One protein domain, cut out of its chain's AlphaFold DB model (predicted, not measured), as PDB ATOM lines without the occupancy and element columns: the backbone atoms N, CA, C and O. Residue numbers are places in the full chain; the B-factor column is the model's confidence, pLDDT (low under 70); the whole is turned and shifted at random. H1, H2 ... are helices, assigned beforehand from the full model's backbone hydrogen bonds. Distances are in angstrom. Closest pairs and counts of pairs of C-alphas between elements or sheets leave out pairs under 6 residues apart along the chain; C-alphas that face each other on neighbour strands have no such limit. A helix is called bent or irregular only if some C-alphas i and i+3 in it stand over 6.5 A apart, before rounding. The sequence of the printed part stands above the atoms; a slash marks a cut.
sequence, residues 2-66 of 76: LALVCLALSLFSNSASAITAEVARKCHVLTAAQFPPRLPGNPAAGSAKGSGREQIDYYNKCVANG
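This is residues 2 to 66 of the 76 residues of an uncharacterized protein of Bradyrhizobium uaiense (UniProt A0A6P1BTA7). Picture a small helical hairpin with a long thin arm: H2 and H3 pack on each other, crossing at a steep tilt, and residues 2 to 18 stick out from them, with H1 at the free tip of that arm. A wide loop of residues 35 to 51 joins H2 to H3 at the end of the hairpin away from the arm, and with the arm the longest span is 58 A, against 30 A for the body without it. The printed part has 65 residues, with three named helices in the order H1, H2, H3 along the chain, no named strand, and the class all helix. The whole is extended, with a radius of gyration of the C-alphas of 18.1 A, and the C-alphas span 58 by 23 by 17 A.

Begin with H2, residues 21 to 34, the longest helix by residues, and look from it to H3, residues 52 to 64. H2 and H3 touch, with 9 pairs of C-alphas within 8 A. Look for their closest C-alphas at Cys 27 and Cys 62, which are 5.6 A apart. The two helices run opposite ways. Their lines stand at a steep tilt of 42 degrees. Their centres are 10.0 A apart, and together they form a helical hairpin. Now go outward to H1, residues 2 to 11, which touches no helix. H1 and H2 are apart, and H1 and H3 are apart too. Residues 2 to 18, of which 2 to 11 belong to H1, stand free: no C-alpha 8 or more residues away along the chain comes within 10 A of theirs. In the backbone atoms of H2 and H3, every pair of O i and N i+4 is within hydrogen-bond range. In H1, 4 of 6 such pairs are within range.

Find C-alpha 21 at (-16.233, 28.046, 50.652), where H2 begins with Ala 21. From there H2 runs 20.1 A from first to last C-alpha, and you reach its last residue, Gln 34, at (-25.051, 45.984, 52.431). Go on to Gly 52, where H3 begins; it measures 18.7 A from first to last C-alpha, and its last residue is Ala 64, with its C-alpha at (-13.224, 38.746, 42.376). Then turn back to the first printed residue, Leu 2, whose C-alpha is at (-10.461, 19.471, 11.692). There H1 begins, and it runs 15.6 A to the C-alpha of Leu 11. None of the three helices is bent or irregular.

Look for the two C-alphas farthest apart at Leu 2 and Pro 40, 58.5 A from each other. The first and last printed C-alphas, those of Leu 2 and Gly 66, are 39.8 A apart. Without the stretch that stands free, the body has 48 residues, spans 30 by 18 by 14 A and has a radius of gyration of 11.0 A. The link from H1 to H2 is short, with 9 residues between them. The link from H2 to H3 is long, with 17 residues, 35 to 51, and no named element in it; their C-alphas lie 14 to 23 A from the mean of the C-alphas. The printed residues run from 2 to 66, and the printed part has no cut. Read the B-factor column for the model's own confidence: the mean pLDDT of the printed part is 82.8, and the 17 residues from 2 to 18 are under 70. The mean pLDDT is 60 in H1 and 94 in each of H2 and H3.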
ATOM      1  N   LEU A   2      -9.429  19.181  10.677       58.41
ATOM      2  CA  LEU A   2     -10.461  19.471  11.692       58.41
ATOM      3  C   LEU A   2     -10.180  18.836  13.073       58.41
ATOM      4  O   LEU A   2     -10.350  19.484  14.096       58.41
ATOM      5  N   ALA A   3      -9.656  17.605  13.098       58.38
ATOM      6  CA  ALA A   3      -9.314  16.899  14.338       58.38
ATOM      7  C   ALA A   3      -8.203  17.588  15.158       58.38
ATOM      8  O   ALA A   3      -8.243  17.571  16.384       58.38
ATOM      9  N   LEU A   4      -7.237  18.234  14.489       58.16
ATOM     10  CA  LEU A   4      -6.138  18.945  15.152       58.16
ATOM     11  C   LEU A   4      -6.616  20.272  15.768       58.16
ATOM     12  O   LEU A   4      -6.134  20.677  16.821       58.16
ATOM     13  N   VAL A   5      -7.611  20.914  15.143       62.62
ATOM     14  CA  VAL A   5      -8.233  22.151  15.644       62.62
ATOM     15  C   VAL A   5      -9.045  21.884  16.918       62.62
ATOM     16  O   VAL A   5      -8.983  22.675  17.856       62.62
ATOM     17  N   CYS A   6      -9.739  20.742  17.006       61.38
ATOM     18  CA  CYS A   6     -10.501  20.370  18.203       61.38
ATOM     19  C   CYS A   6      -9.614  20.145  19.440       61.38
ATOM     20  O   CYS A   6      -9.982  20.556  20.537       61.38
ATOM     21  N   LEU A   7      -8.431  19.542  19.265       60.56
ATOM     22  CA  LEU A   7      -7.463  19.304  20.347       60.56
ATOM     23  C   LEU A   7      -6.832  20.601  20.880       60.56
ATOM     24  O   LEU A   7      -6.537  20.707  22.071       60.56
ATOM     25  N   ALA A   8      -6.657  21.607  20.019       61.31
ATOM     26  CA  ALA A   8      -6.129  22.903  20.433       61.31
ATOM     27  C   ALA A   8      -7.119  23.670  21.328       61.31
ATOM     28  O   ALA A   8      -6.703  24.320  22.282       61.31
ATOM     29  N   LEU A   9      -8.429  23.551  21.076       58.81
ATOM     30  CA  LEU A   9      -9.473  24.245  21.841       58.81
ATOM     31  C   LEU A   9      -9.603  23.736  23.288       58.81
ATOM     32  O   LEU A   9      -9.900  24.522  24.183       58.81
ATOM     33  N   SER A  10      -9.319  22.455  23.548       59.41
ATOM     34  CA  SER A  10      -9.369  21.866  24.898       59.41
ATOM     35  C   SER A  10      -8.282  22.374  25.855       59.41
ATOM     36  O   SER A  10      -8.470  22.323  27.071       59.41
ATOM     37  N   LEU A  11      -7.169  22.899  25.329       58.19
ATOM     38  CA  LEU A  11      -6.083  23.475  26.135       58.19
ATOM     39  C   LEU A  11      -6.427  24.871  26.669       58.19
ATOM     40  O   LEU A  11      -5.896  25.281  27.697       58.19
ATOM     41  N   PHE A  12      -7.371  25.567  26.032       56.75
ATOM     42  CA  PHE A  12      -7.924  26.834  26.518       56.75
ATOM     43  C   PHE A  12      -9.083  26.617  27.494       56.75
ATOM     44  O   PHE A  12     -10.004  27.433  27.566       56.75
ATOM     45  N   SER A  13      -9.050  25.524  28.261       53.59
ATOM     46  CA  SER A  13      -9.920  25.366  29.420       53.59
ATOM     47  C   SER A  13      -9.508  26.415  30.450       53.59
ATOM     48  O   SER A  13      -8.666  26.163  31.312       53.59
ATOM     49  N   ASN A  14     -10.064  27.624  30.309       56.19
ATOM     50  CA  ASN A  14     -10.024  28.682  31.306       56.19
ATOM     51  C   ASN A  14     -10.376  28.028  32.636       56.19
ATOM     52  O   ASN A  14     -11.522  27.624  32.843       56.19
ATOM     53  N   SER A  15      -9.370  27.835  33.482       53.66
ATOM     54  CA  SER A  15      -9.539  27.192  34.772       53.66
ATOM     55  C   SER A  15     -10.513  28.058  35.556       53.66
ATOM     56  O   SER A  15     -10.147  29.124  36.044       53.66
ATOM     57  N   ALA A  16     -11.780  27.649  35.612       56.69
ATOM     58  CA  ALA A  16     -12.744  28.257  36.502       56.69
ATOM     59  C   ALA A  16     -12.224  27.971  37.911       56.69
ATOM     60  O   ALA A  16     -12.345  26.853  38.409       56.69
ATOM     61  N   SER A  17     -11.536  28.948  38.505       60.75
ATOM     62  CA  SER A  17     -11.044  28.824  39.868       60.75
ATOM     63  C   SER A  17     -12.275  28.672  40.753       60.75
ATOM     64  O   SER A  17     -13.100  29.584  40.841       60.75
ATOM     65  N   ALA A  18     -12.465  27.478  41.317       69.88
ATOM     66  CA  ALA A  18     -13.567  27.231  42.225       69.88
ATOM     67  C   ALA A  18     -13.426  28.208  43.394       69.88
ATOM     68  O   ALA A  18     -12.397  28.234  44.071       69.88
ATOM     69  N   ILE A  19     -14.449  29.035  43.613       82.00
ATOM     70  CA  ILE A  19     -14.470  29.923  44.770       82.00
ATOM     71  C   ILE A  19     -14.328  29.065  46.026       82.00
ATOM     72  O   ILE A  19     -14.989  28.032  46.166       82.00
ATOM     73  N   THR A  20     -13.460  29.462  46.951       89.44
ATOM     74  CA  THR A  20     -13.366  28.725  48.210       89.44
ATOM     75  C   THR A  20     -14.648  28.946  49.012       89.44
ATOM     76  O   THR A  20     -15.241  30.029  48.996       89.44
ATOM     77  N   ALA A  21     -15.073  27.930  49.767       91.69
ATOM     78  CA  ALA A  21     -16.233  28.046  50.652       91.69
ATOM     79  C   ALA A  21     -16.064  29.169  51.695       91.69
ATOM     80  O   ALA A  21     -17.044  29.693  52.223       91.69
ATOM     81  N   GLU A  22     -14.826  29.543  52.020       92.62
ATOM     82  CA  GLU A  22     -14.548  30.693  52.875       92.62
ATOM     83  C   GLU A  22     -14.850  32.028  52.180       92.62
ATOM     84  O   GLU A  22     -15.561  32.852  52.756       92.62
ATOM     85  N   VAL A  23     -14.378  32.234  50.945       93.62
ATOM     86  CA  VAL A  23     -14.655  33.466  50.184       93.62
ATOM     87  C   VAL A  23     -16.155  33.625  49.942       93.62
ATOM     88  O   VAL A  23     -16.702  34.696  50.194       93.62
ATOM     89  N   ALA A  24     -16.845  32.546  49.559       94.19
ATOM     90  CA  ALA A  24     -18.293  32.563  49.352       94.19
ATOM     91  C   ALA A  24     -19.058  32.999  50.617       94.19
ATOM     92  O   ALA A  24     -19.942  33.854  50.554       94.19
ATOM     93  N   ARG A  25     -18.679  32.460  51.787       94.75
ATOM     94  CA  ARG A  25     -19.291  32.825  53.075       94.75
ATOM     95  C   ARG A  25     -19.023  34.279  53.452       94.75
ATOM     96  O   ARG A  25     -19.958  34.969  53.849       94.75
ATOM     97  N   LYS A  26     -17.786  34.763  53.284       94.94
ATOM     98  CA  LYS A  26     -17.438  36.173  53.537       94.94
ATOM     99  C   LYS A  26     -18.263  37.112  52.658       94.94
ATOM    100  O   LYS A  26     -18.886  38.038  53.172       94.94
ATOM    101  N   CYS A  27     -18.347  36.824  51.361       95.75
ATOM    102  CA  CYS A  27     -19.134  37.634  50.437       95.75
ATOM    103  C   CYS A  27     -20.629  37.589  50.734       95.75
ATOM    104  O   CYS A  27     -21.284  38.618  50.644       95.75
ATOM    105  N   HIS A  28     -21.168  36.446  51.161       94.12
ATOM    106  CA  HIS A  28     -22.566  36.365  51.577       94.12
ATOM    107  C   HIS A  28     -22.872  37.294  52.763       94.12
ATOM    108  O   HIS A  28     -23.853  38.035  52.719       94.12
ATOM    109  N   VAL A  29     -22.011  37.305  53.787       94.81
ATOM    110  CA  VAL A  29     -22.163  38.192  54.955       94.81
ATOM    111  C   VAL A  29     -22.070  39.663  54.549       94.81
ATOM    112  O   VAL A  29     -22.911  40.463  54.956       94.81
ATOM    113  N   LEU A  30     -21.093  40.022  53.711       94.25
ATOM    114  CA  LEU A  30     -20.933  41.393  53.220       94.25
ATOM    115  C   LEU A  30     -22.138  41.844  52.383       94.25
ATOM    116  O   LEU A  30     -22.623  42.960  52.565       94.25
ATOM    117  N   THR A  31     -22.656  40.985  51.500       93.62
ATOM    118  CA  THR A  31     -23.861  41.288  50.717       93.62
ATOM    119  C   THR A  31     -25.074  41.459  51.629       93.62
ATOM    120  O   THR A  31     -25.803  42.433  51.482       93.62
ATOM    121  N   ALA A  32     -25.281  40.575  52.608       92.00
ATOM    122  CA  ALA A  32     -26.413  40.677  53.533       92.00
ATOM    123  C   ALA A  32     -26.363  41.954  54.395       92.00
ATOM    124  O   ALA A  32     -27.404  42.547  54.675       92.00
ATOM    125  N   ALA A  33     -25.162  42.402  54.779       91.38
ATOM    126  CA  ALA A  33     -24.972  43.658  55.502       91.38
ATOM    127  C   ALA A  33     -25.278  44.887  54.625       91.38
ATOM    128  O   ALA A  33     -25.925  45.831  55.080       91.38
ATOM    129  N   GLN A  34     -24.847  44.870  53.361       92.56
ATOM    130  CA  GLN A  34     -25.051  45.984  52.431       92.56
ATOM    131  C   GLN A  34     -26.501  46.076  51.918       92.56
ATOM    132  O   GLN A  34     -27.004  47.173  51.657       92.56
ATOM    133  N   PHE A  35     -27.180  44.934  51.802       92.81
ATOM    134  CA  PHE A  35     -28.519  44.786  51.232       92.81
ATOM    135  C   PHE A  35     -29.481  44.141  52.249       92.81
ATOM    136  O   PHE A  35     -29.916  43.000  52.062       92.81
ATOM    137  N   PRO A  36     -29.808  44.840  53.354       92.00
ATOM    138  CA  PRO A  36     -30.641  44.280  54.410       92.00
ATOM    139  C   PRO A  36     -32.073  44.018  53.909       92.00
ATOM    140  O   PRO A  36     -32.585  44.803  53.109       92.00
ATOM    141  N   PRO A  37     -32.767  42.970  54.391       91.19
ATOM    142  CA  PRO A  37     -34.154  42.699  54.015       91.19
ATOM    143  C   PRO A  37     -35.105  43.853  54.359       91.19
ATOM    144  O   PRO A  37     -34.957  44.494  55.399       91.19
ATOM    145  N   ARG A  38     -36.139  44.078  53.534       90.06
ATOM    146  CA  ARG A  38     -37.217  45.048  53.845       90.06
ATOM    147  C   ARG A  38     -38.007  44.679  55.091       90.06
ATOM    148  O   ARG A  38     -38.422  45.551  55.844       90.06
ATOM    149  N   LEU A  39     -38.242  43.383  55.264       90.31
ATOM    150  CA  LEU A  39     -38.952  42.826  56.399       90.31
ATOM    151  C   LEU A  39     -38.020  41.832  57.094       90.31
ATOM    152  O   LEU A  39     -37.615  40.849  56.461       90.31
ATOM    153  N   PRO A  40     -37.669  42.064  58.372       84.88
ATOM    154  CA  PRO A  40     -36.881  41.113  59.142       84.88
ATOM    155  C   PRO A  40     -37.512  39.717  59.087       84.88
ATOM    156  O   PRO A  40     -38.713  39.561  59.294       84.88
ATOM    157  N   GLY A  41     -36.710  38.700  58.768       86.06
ATOM    158  CA  GLY A  41     -37.165  37.308  58.708       86.06
ATOM    159  C   GLY A  41     -37.970  36.910  57.463       86.06
ATOM    160  O   GLY A  41     -38.346  35.746  57.365       86.06
ATOM    161  N   ASN A  42     -38.204  37.807  56.494       84.38
ATOM    162  CA  ASN A  42     -38.879  37.466  55.236       84.38
ATOM    163  C   ASN A  42     -37.959  37.671  54.014       84.38
ATOM    164  O   ASN A  42     -37.887  38.779  53.474       84.38
ATOM    165  N   PRO A  43     -37.303  36.604  53.515       77.75
ATOM    166  CA  PRO A  43     -36.434  36.674  52.338       77.75
ATOM    167  C   PRO A  43     -37.148  37.118  51.053       77.75
ATOM    168  O   PRO A  43     -36.523  37.713  50.177       77.75
ATOM    169  N   ALA A  44     -38.457  36.870  50.932       84.69
ATOM    170  CA  ALA A  44     -39.228  37.222  49.739       84.69
ATOM    171  C   ALA A  44     -39.528  38.727  49.637       84.69
ATOM    172  O   ALA A  44     -39.871  39.215  48.562       84.69
ATOM    173  N   ALA A  45     -39.362  39.487  50.724       85.50
ATOM    174  CA  ALA A  45     -39.558  40.938  50.718       85.50
ATOM    175  C   ALA A  45     -38.478  41.690  49.905       85.50
ATOM    176  O   ALA A  45     -38.620  42.884  49.608       85.50
ATOM    177  N   GLY A  46     -37.399  40.991  49.535       86.75
ATOM    178  CA  GLY A  46     -36.234  41.571  48.884       86.75
ATOM    179  C   GLY A  46     -35.465  42.522  49.805       86.75
ATOM    180  O   GLY A  46     -35.728  42.618  51.005       86.75
ATOM    181  N   SER A  47     -34.505  43.240  49.225       89.75
ATOM    182  CA  SER A  47     -33.662  44.181  49.963       89.75
ATOM    183  C   SER A  47     -34.319  45.557  50.111       89.75
ATOM    184  O   SER A  47     -34.979  46.053  49.195       89.75
ATOM    185  N   ALA A  48     -34.113  46.190  51.263       91.12
ATOM    186  CA  ALA A  48     -34.448  47.587  51.530       91.12
ATOM    187  C   ALA A  48     -33.552  48.566  50.761       91.12
ATOM    188  O   ALA A  48     -33.941  49.712  50.547       91.12
ATOM    189  N   LYS A  49     -32.372  48.115  50.327       89.88
ATOM    190  CA  LYS A  49     -31.415  48.884  49.523       89.88
ATOM    191  C   LYS A  49     -31.189  48.195  48.179       89.88
ATOM    192  O   LYS A  49     -31.007  46.987  48.154       89.88
ATOM    193  N   GLY A  50     -31.163  48.945  47.082       89.00
ATOM    194  CA  GLY A  50     -30.849  48.411  45.753       89.00
ATOM    195  C   GLY A  50     -31.778  47.296  45.250       89.00
ATOM    196  O   GLY A  50     -32.815  46.964  45.831       89.00
ATOM    197  N   SER A  51     -31.398  46.725  44.117       91.25
ATOM    198  CA  SER A  51     -32.107  45.677  43.387       91.25
ATOM    199  C   SER A  51     -31.485  44.294  43.606       91.25
ATOM    200  O   SER A  51     -30.392  44.142  44.154       91.25
ATOM    201  N   GLY A  52     -32.175  43.243  43.149       90.38
ATOM    202  CA  GLY A  52     -31.595  41.895  43.096       90.38
ATOM    203  C   GLY A  52     -30.360  41.823  42.190       90.38
ATOM    204  O   GLY A  52     -29.429  41.075  42.474       90.38
ATOM    205  N   ARG A  53     -30.314  42.644  41.133       93.31
ATOM    206  CA  ARG A  53     -29.167  42.689  40.223       93.31
ATOM    207  C   ARG A  53     -27.938  43.296  40.892       93.31
ATOM    208  O   ARG A  53     -26.869  42.705  40.820       93.31
ATOM    209  N   GLU A  54     -28.111  44.402  41.611       93.25
ATOM    210  CA  GLU A  54     -27.023  45.048  42.356       93.25
ATOM    211  C   GLU A  54     -26.446  44.146  43.457       93.25
ATOM    212  O   GLU A  54     -25.237  44.145  43.670       93.25
ATOM    213  N   GLN A  55     -27.278  43.322  44.106       93.69
ATOM    214  CA  GLN A  55     -26.820  42.308  45.069       93.69
ATOM    215  C   GLN A  55     -25.910  41.256  44.423       93.69
ATOM    216  O   GLN A  55     -24.867  40.907  44.981       93.69
ATOM    217  N   ILE A  56     -26.299  40.757  43.244       94.06
ATOM    218  CA  ILE A  56     -25.512  39.778  42.482       94.06
ATOM    219  C   ILE A  56     -24.186  40.401  42.039       94.06
ATOM    220  O   ILE A  56     -23.129  39.797  42.222       94.06
ATOM    221  N   ASP A  57     -24.226  41.621  41.506       95.50
ATOM    222  CA  ASP A  57     -23.028  42.320  41.042       95.50
ATOM    223  C   ASP A  57     -22.065  42.613  42.203       95.50
ATOM    224  O   ASP A  57     -20.855  42.432  42.061       95.50
ATOM    225  N   TYR A  58     -22.589  42.992  43.373       94.38
ATOM    226  CA  TYR A  58     -21.791  43.184  44.584       94.38
ATOM    227  C   TYR A  58     -21.125  41.885  45.057       94.38
ATOM    228  O   TYR A  58     -19.922  41.866  45.327       94.38
ATOM    229  N   TYR A  59     -21.871  40.777  45.096       94.50
ATOM    230  CA  TYR A  59     -21.318  39.469  45.453       94.50
ATOM    231  C   TYR A  59     -20.200  39.045  44.488       94.50
ATOM    232  O   TYR A  59     -19.129  38.627  44.928       94.50
ATOM    233  N   ASN A  60     -20.411  39.209  43.179       94.19
ATOM    234  CA  ASN A  60     -19.417  38.865  42.159       94.19
ATOM    235  C   ASN A  60     -18.134  39.697  42.294       94.19
ATOM    236  O   ASN A  60     -17.037  39.149  42.182       94.19
ATOM    237  N   LYS A  61     -18.254  40.999  42.588       93.75
ATOM    238  CA  LYS A  61     -17.098  41.863  42.881       93.75
ATOM    239  C   LYS A  61     -16.357  41.415  44.137       93.75
ATOM    240  O   LYS A  61     -15.135  41.309  44.113       93.75
ATOM    241  N   CYS A  62     -17.079  41.082  45.205       94.75
ATOM    242  CA  CYS A  62     -16.466  40.553  46.421       94.75
ATOM    243  C   CYS A  62     -15.683  39.256  46.150       94.75
ATOM    244  O   CYS A  62     -14.556  39.099  46.625       94.75
ATOM    245  N   VAL A  63     -16.245  38.347  45.347       94.12
ATOM    246  CA  VAL A  63     -15.572  37.104  44.941       94.12
ATOM    247  C   VAL A  63     -14.304  37.405  44.142       94.12
ATOM    248  O   VAL A  63     -13.250  36.854  44.458       94.12
ATOM    249  N   ALA A  64     -14.380  38.308  43.159       91.94
ATOM    250  CA  ALA A  64     -13.224  38.746  42.376       91.94
ATOM    251  C   ALA A  64     -12.131  39.398  43.245       91.94
ATOM    252  O   ALA A  64     -10.946  39.228  42.972       91.94
ATOM    253  N   ASN A  65     -12.521  40.063  44.338       91.38
ATOM    254  CA  ASN A  65     -11.614  40.663  45.321       91.38
ATOM    255  C   ASN A  65     -11.147  39.683  46.418       91.38
ATOM    256  O   ASN A  65     -10.529  40.098  47.403       91.38
ATOM    257  N   GLY A  66     -11.440  38.385  46.289       90.88
ATOM    258  CA  GLY A  66     -11.005  37.361  47.241       90.88
ATOM    259  C   GLY A  66     -11.681  37.451  48.613       90.88
ATOM    260  O   GLY A  66     -11.090  37.055  49.617       90.88
TER     261      GLY A  66